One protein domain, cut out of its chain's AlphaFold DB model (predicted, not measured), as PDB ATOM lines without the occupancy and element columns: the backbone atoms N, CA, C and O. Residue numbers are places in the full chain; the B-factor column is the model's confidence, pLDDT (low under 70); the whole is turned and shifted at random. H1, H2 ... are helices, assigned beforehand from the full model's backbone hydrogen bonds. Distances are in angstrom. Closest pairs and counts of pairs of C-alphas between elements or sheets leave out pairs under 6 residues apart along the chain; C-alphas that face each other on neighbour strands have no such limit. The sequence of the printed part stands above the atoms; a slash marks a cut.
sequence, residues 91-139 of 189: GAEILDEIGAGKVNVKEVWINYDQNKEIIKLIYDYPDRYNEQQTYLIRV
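What this domain is: This is residues 91 to 139 of the 189 residues of an uncharacterized protein of Bacteroidetes bacterium RIFCSPLOWO2_12_FULL_31_6 (UniProt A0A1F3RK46). This is a small, rounded knot of three helices, in which the short helix H1 begins beside the longest helix, H2, and runs steeply away from it, while the tiny helix H3 packs on H1. A long link, residues 100 to 111, loops back from the end of H1 to the beginning of H2. The printed part has 49 residues, with three named helices in the order H1, H2, H3 and no named strand; its class is all helix. It is compact, with a radius of gyration of the C-alphas of 9.5 A, and spans 24 by 23 by 21 A.

How they stand to each other: Start at H1, residues 91 to 99, which touches H2, residues 112 to 124; their closest C-alphas, those of Gly 91 and Gln 114, are 4.5 A apart. These two helices run the same way at a steep tilt of 67 degrees, only just short of about perpendicular. Next look at H3, residues 131 to 134, which touches H1; their closest C-alphas, those of Leu 95 and Gln 133, are 5.7 A apart. H2 and H3 are close but not clearly touching, and their closest C-alphas, those of Ile 122 and Thr 134, are 7.0 A apart. In H1 and H2 every O i to N i+4 pair is within hydrogen-bond range; H3 is too short for such a pair.

Where its parts are: Find C-alpha 91 at (129.255, 101.235, 142.348); from there H1 runs 12.3 A to C-alpha 99. Find C-alpha 112 at (127.326, 104.325, 151.673); from there H2 runs 18.3 A to C-alpha 124. H3, residues 131 to 134, ends at C-alpha 134, (139.804, 96.519, 144.909), 5.1 A from its first C-alpha.

The domain as a whole: The two C-alphas farthest apart, those of Glu 107 and Asp 124, are 24.7 A apart. The printed part has no cut. The link from H1 to H2 is long, with 12 residues, and the one from H2 to H3 is short, with 6. The mean pLDDT of the printed part is 94.6, and no printed residue is under 70.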
ATOM      1  N   GLY A  91     128.000 101.898 142.015       96.94
ATOM      2  CA  GLY A  91     129.255 101.235 142.348       96.94
ATOM      3  C   GLY A  91     129.912 100.590 141.126       96.94
ATOM      4  O   GLY A  91     131.126 100.713 140.951       96.94
ATOM      5  N   ALA A  92     129.117  99.970 140.248       97.19
ATOM      6  CA  ALA A  92     129.597  99.401 138.990       97.19
ATOM      7  C   ALA A  92     130.248 100.451 138.070       97.19
ATOM      8  O   ALA A  92     131.378 100.252 137.628       97.19
ATOM      9  N   GLU A  93     129.592 101.595 137.840       97.81
ATOM     10  CA  GLU A  93     130.146 102.674 137.004       97.81
ATOM     11  C   GLU A  93     131.474 103.205 137.552       97.81
ATOM     12  O   GLU A  93     132.407 103.464 136.791       97.81
ATOM     13  N   ILE A  94     131.583 103.341 138.877       97.31
ATOM     14  CA  ILE A  94     132.820 103.778 139.532       97.31
ATOM     15  C   ILE A  94     133.942 102.762 139.292       97.31
ATOM     16  O   ILE A  94     135.060 103.146 138.941       97.31
ATOM     17  N   LEU A  95     133.656 101.467 139.449       97.38
ATOM     18  CA  LEU A  95     134.640 100.416 139.192       97.38
ATOM     19  C   LEU A  95     135.068 100.404 137.725       97.38
ATOM     20  O   LEU A  95     136.266 100.301 137.460       97.38
ATOM     21  N   ASP A  96     134.141 100.555 136.783       96.94
ATOM     22  CA  ASP A  96     134.449 100.596 135.351       96.94
ATOM     23  C   ASP A  96     135.339 101.793 134.987       96.94
ATOM     24  O   ASP A  96     136.301 101.652 134.228       96.94
ATOM     25  N   GLU A  97     135.080 102.975 135.555       97.19
ATOM     26  CA  GLU A  97     135.921 104.158 135.348       97.19
ATOM     27  C   GLU A  97     137.344 103.971 135.887       97.19
ATOM     28  O   GLU A  97     138.304 104.365 135.216       97.19
ATOM     29  N   ILE A  98     137.495 103.342 137.058       96.75
ATOM     30  CA  ILE A  98     138.808 103.012 137.633       96.75
ATOM     31  C   ILE A  98     139.521 101.973 136.762       96.75
ATOM     32  O   ILE A  98     140.694 102.140 136.435       96.75
ATOM     33  N   GLY A  99     138.817 100.915 136.348       95.44
ATOM     34  CA  GLY A  99     139.362  99.853 135.499       95.44
ATOM     35  C   GLY A  99     139.828 100.364 134.135       95.44
ATOM     36  O   GLY A  99     140.852  99.917 133.623       95.44
ATOM     37  N   ALA A 100     139.123 101.355 133.587       95.81
ATOM     38  CA  ALA A 100     139.493 102.048 132.357       95.81
ATOM     39  C   ALA A 100     140.570 103.135 132.549       95.81
ATOM     40  O   ALA A 100     140.937 103.796 131.577       95.81
ATOM     41  N   GLY A 101     141.049 103.368 133.777       94.44
ATOM     42  CA  GLY A 101     142.039 104.402 134.089       94.44
ATOM     43  C   GLY A 101     141.535 105.838 133.901       94.44
ATOM     44  O   GLY A 101     142.342 106.756 133.781       94.44
ATOM     45  N   LYS A 102     140.213 106.050 133.853       96.00
ATOM     46  CA  LYS A 102     139.600 107.380 133.681       96.00
ATOM     47  C   LYS A 102     139.654 108.214 134.957       96.00
ATOM     48  O   LYS A 102     139.626 109.439 134.884       96.00
ATOM     49  N   VAL A 103     139.704 107.550 136.109       93.75
ATOM     50  CA  VAL A 103     139.754 108.181 137.430       93.75
ATOM     51  C   VAL A 103     140.813 107.503 138.293       93.75
ATOM     52  O   VAL A 103     140.997 106.286 138.244       93.75
ATOM     53  N   ASN A 104     141.518 108.300 139.093       92.69
ATOM     54  CA  ASN A 104     142.472 107.799 140.072       92.69
ATOM     55  C   ASN A 104     141.714 107.322 141.311       92.69
ATOM     56  O   ASN A 104     141.043 108.120 141.962       92.69
ATOM     57  N   VAL A 105     141.857 106.047 141.682       91.12
ATOM     58  CA  VAL A 105     141.142 105.480 142.836       91.12
ATOM     59  C   VAL A 105     141.385 106.253 144.139       91.12
ATOM     60  O   VAL A 105     140.494 106.340 144.980       91.12
ATOM     61  N   LYS A 106     142.559 106.874 144.299       88.06
ATOM     62  CA  LYS A 106     142.902 107.654 145.500       88.06
ATOM     63  C   LYS A 106     142.133 108.972 145.620       88.06
ATOM     64  O   LYS A 106     142.151 109.580 146.682       88.06
ATOM     65  N   GLU A 107     141.479 109.404 144.547       89.19
ATOM     66  CA  GLU A 107     140.688 110.636 144.474       89.19
ATOM     67  C   GLU A 107     139.178 110.352 144.444       89.19
ATOM     68  O   GLU A 107     138.365 111.277 144.481       89.19
ATOM     69  N   VAL A 108     138.789 109.074 144.382       92.75
ATOM     70  CA  VAL A 108     137.391 108.655 144.327       92.75
ATOM     71  C   VAL A 108     136.794 108.645 145.731       92.75
ATOM     72  O   VAL A 108     137.212 107.889 146.609       92.75
ATOM     73  N   TRP A 109     135.749 109.448 145.909       93.12
ATOM     74  CA  TRP A 109     134.914 109.464 147.104       93.12
ATOM     75  C   TRP A 109     133.572 108.820 146.794       93.12
ATOM     76  O   TRP A 109     132.937 109.152 145.794       93.12
ATOM     77  N   ILE A 110     133.151 107.905 147.661       95.25
ATOM     78  CA  ILE A 110     131.918 107.136 147.503       95.25
ATOM     79  C   ILE A 110     130.989 107.367 148.694       95.25
ATOM     80  O   ILE A 110     131.454 107.655 149.804       95.25
ATOM     81  N   ASN A 111     129.686 107.247 148.470       96.00
ATOM     82  CA  ASN A 111     128.688 107.187 149.534       96.00
ATOM     83  C   ASN A 111     128.484 105.749 150.035       96.00
ATOM     84  O   ASN A 111     129.128 104.798 149.576       96.00
ATOM     85  N   TYR A 112     127.616 105.605 151.035       94.88
ATOM     86  CA  TYR A 112     127.326 104.325 151.673       94.88
ATOM     87  C   TYR A 112     126.802 103.266 150.693       94.88
ATOM     88  O   TYR A 112     127.297 102.136 150.695       94.88
ATOM     89  N   ASP A 113     125.852 103.626 149.829       95.12
ATOM     90  CA  ASP A 113     125.238 102.677 148.898       95.12
ATOM     91  C   ASP A 113     126.225 102.206 147.829       95.12
ATOM     92  O   ASP A 113     126.336 101.004 147.583       95.12
ATOM     93  N   GLN A 114     127.025 103.122 147.278       97.25
ATOM     94  CA  GLN A 114     128.120 102.788 146.366       97.25
ATOM     95  C   GLN A 114     129.132 101.856 147.035       97.25
ATOM     96  O   GLN A 114     129.523 100.851 146.448       97.25
ATOM     97  N   ASN A 115     129.538 102.137 148.277       96.25
ATOM     98  CA  ASN A 115     130.460 101.275 149.017       96.25
ATOM     99  C   ASN A 115     129.884  99.866 149.211       96.25
ATOM    100  O   ASN A 115     130.573  98.879 148.969       96.25
ATOM    101  N   LYS A 116     128.607  99.763 149.588       96.31
ATOM    102  CA  LYS A 116     127.909  98.482 149.741       96.31
ATOM    103  C   LYS A 116     127.833  97.707 148.423       96.31
ATOM    104  O   LYS A 116     128.068  96.499 148.411       96.31
ATOM    105  N   GLU A 117     127.510  98.386 147.326       97.69
ATOM    106  CA  GLU A 117     127.450  97.786 145.995       97.69
ATOM    107  C   GLU A 117     128.828  97.295 145.538       97.69
ATOM    108  O   GLU A 117     128.961  96.143 145.137       97.69
ATOM    109  N   ILE A 118     129.866  98.126 145.668       97.62
ATOM    110  CA  ILE A 118     131.245  97.791 145.289       97.62
ATOM    111  C   ILE A 118     131.751  96.581 146.076       97.62
ATOM    112  O   ILE A 118     132.309  95.655 145.489       97.62
ATOM    113  N   ILE A 119     131.521  96.566 147.394       96.56
ATOM    114  CA  ILE A 119     131.853  95.428 148.258       96.56
ATOM    115  C   ILE A 119     131.213  94.151 147.714       96.56
ATOM    116  O   ILE A 119     131.897  93.147 147.523       96.56
ATOM    117  N   LYS A 120     129.907  94.199 147.433       97.31
ATOM    118  CA  LYS A 120     129.174  93.052 146.899       97.31
ATOM    119  C   LYS A 120     129.745  92.598 145.555       97.31
ATOM    120  O   LYS A 120     130.019  91.418 145.388       97.31
ATOM    121  N   LEU A 121     129.954  93.521 144.620       97.81
ATOM    122  CA  LEU A 121     130.461  93.218 143.284       97.81
ATOM    123  C   LEU A 121     131.827  92.529 143.328       97.81
ATOM    124  O   LEU A 121     132.019  91.523 142.645       97.81
ATOM    125  N   ILE A 122     132.754  93.045 144.139       96.00
ATOM    126  CA  ILE A 122     134.098  92.475 144.269       96.00
ATOM    127  C   ILE A 122     134.054  91.105 144.952       96.00
ATOM    128  O   ILE A 122     134.779  90.209 144.536       96.00
ATOM    129  N   TYR A 123     133.204  90.908 145.963       95.19
ATOM    130  CA  TYR A 123     133.072  89.596 146.600       95.19
ATOM    131  C   TYR A 123     132.391  88.556 145.707       95.19
ATOM    132  O   TYR A 123     132.817  87.402 145.706       95.19
ATOM    133  N   ASP A 124     131.372  88.948 144.940       97.06
ATOM    134  CA  ASP A 124     130.655  88.046 144.035       97.06
ATOM    135  C   ASP A 124     131.533  87.638 142.834       97.06
ATOM    136  O   ASP A 124     131.405  86.526 142.319       97.06
ATOM    137  N   TYR A 125     132.438  88.521 142.387       95.25
ATOM    138  CA  TYR A 125     133.287  88.305 141.209       95.25
ATOM    139  C   TYR A 125     134.731  88.809 141.405       95.25
ATOM    140  O   TYR A 125     135.156  89.731 140.701       95.25
ATOM    141  N   PRO A 126     135.523  88.205 142.309       90.81
ATOM    142  CA  PRO A 126     136.846  88.717 142.680       90.81
ATOM    143  C   PRO A 126     137.823  88.781 141.500       90.81
ATOM    144  O   PRO A 126     138.572  89.745 141.378       90.81
ATOM    145  N   ASP A 127     137.752  87.821 140.575       95.25
ATOM    146  CA  ASP A 127     138.660  87.744 139.423       95.25
ATOM    147  C   ASP A 127     138.369  88.791 138.330       95.25
ATOM    148  O   ASP A 127     139.134  88.920 137.374       95.25
ATOM    149  N   ARG A 128     137.257  89.538 138.432       94.38
ATOM    150  CA  ARG A 128     136.900  90.585 137.457       94.38
ATOM    151  C   ARG A 128     137.546  91.933 137.751       94.38
ATOM    152  O   ARG A 128     137.595  92.768 136.850       94.38
ATOM    153  N   TYR A 129     138.004  92.156 138.980       95.81
ATOM    154  CA  TYR A 129     138.458  93.467 139.431       95.81
ATOM    155  C   TYR A 129     139.953  93.464 139.729       95.81
ATOM    156  O   TYR A 129     140.476  92.586 140.409       95.81
ATOM    157  N   ASN A 130     140.652  94.474 139.222       94.19
ATOM    158  CA  ASN A 130     142.086  94.627 139.432       94.19
ATOM    159  C   ASN A 130     142.410  95.251 140.808       94.19
ATOM    160  O   ASN A 130     141.530  95.652 141.573       94.19
ATOM    161  N   GLU A 131     143.701  95.367 141.129       93.38
ATOM    162  CA  GLU A 131     144.158  95.948 142.401       93.38
ATOM    163  C   GLU A 131     143.664  97.392 142.612       93.38
ATOM    164  O   GLU A 131     143.295  97.766 143.723       93.38
ATOM    165  N   GLN A 132     143.598  98.202 141.549       94.94
ATOM    166  CA  GLN A 132     143.112  99.582 141.646       94.94
ATOM    167  C   GLN A 132     141.620  99.625 141.979       94.94
ATOM    168  O   GLN A 132     141.197 100.438 142.786       94.94
ATOM    169  N   GLN A 133     140.818  98.731 141.410       95.25
ATOM    170  CA  GLN A 133     139.389  98.630 141.708       95.25
ATOM    171  C   GLN A 133     139.145  98.098 143.129       95.25
ATOM    172  O   GLN A 133     138.319  98.635 143.868       95.25
ATOM    173  N   THR A 134     139.916  97.094 143.557       94.12
ATOM    174  CA  THR A 134     139.804  96.519 144.909       94.12
ATOM    175  C   THR A 134     140.349  97.431 146.012       94.12
ATOM    176  O   THR A 134     139.955  97.296 147.175       94.12
ATOM    177  N   TYR A 135     141.168  98.427 145.664       92.94
ATOM    178  CA  TYR A 135     141.679  99.434 146.596       92.94
ATOM    179  C   TYR A 135     140.573 100.176 147.364       92.94
ATOM    180  O   TYR A 135     140.768 100.502 148.533       92.94
ATOM    181  N   LEU A 136     139.396 100.415 146.771       89.62
ATOM    182  CA  LEU A 136     138.312 101.168 147.427       89.62
ATOM    183  C   LEU A 136     137.809 100.528 148.731       89.62
ATOM    184  O   LEU A 136     137.397 101.236 149.661       89.62
ATOM    185  N   ILE A 137     137.845  99.196 148.794       89.50
ATOM    186  CA  ILE A 137     137.251  98.409 149.882       89.50
ATOM    187  C   ILE A 137     138.283  97.678 150.735       89.50
ATOM    188  O   ILE A 137     137.915  97.018 151.707       89.50
ATOM    189  N   ARG A 138     139.572  97.773 150.393       88.25
ATOM    190  CA  ARG A 138     140.619  97.121 151.174       88.25
ATOM    191  C   ARG A 138     140.754  97.762 152.553       88.25
ATOM    192  O   ARG A 138     140.503  98.956 152.745       88.25
ATOM    193  N   VAL A 139     141.233  96.969 153.503       86.00
ATOM    194  CA  VAL A 139     141.693  97.493 154.790       86.00
ATOM    195  C   VAL A 139     142.923  98.361 154.535       86.00
ATOM    196  O   VAL A 139     143.896  97.904 153.930       86.00
TER     197      VAL A 139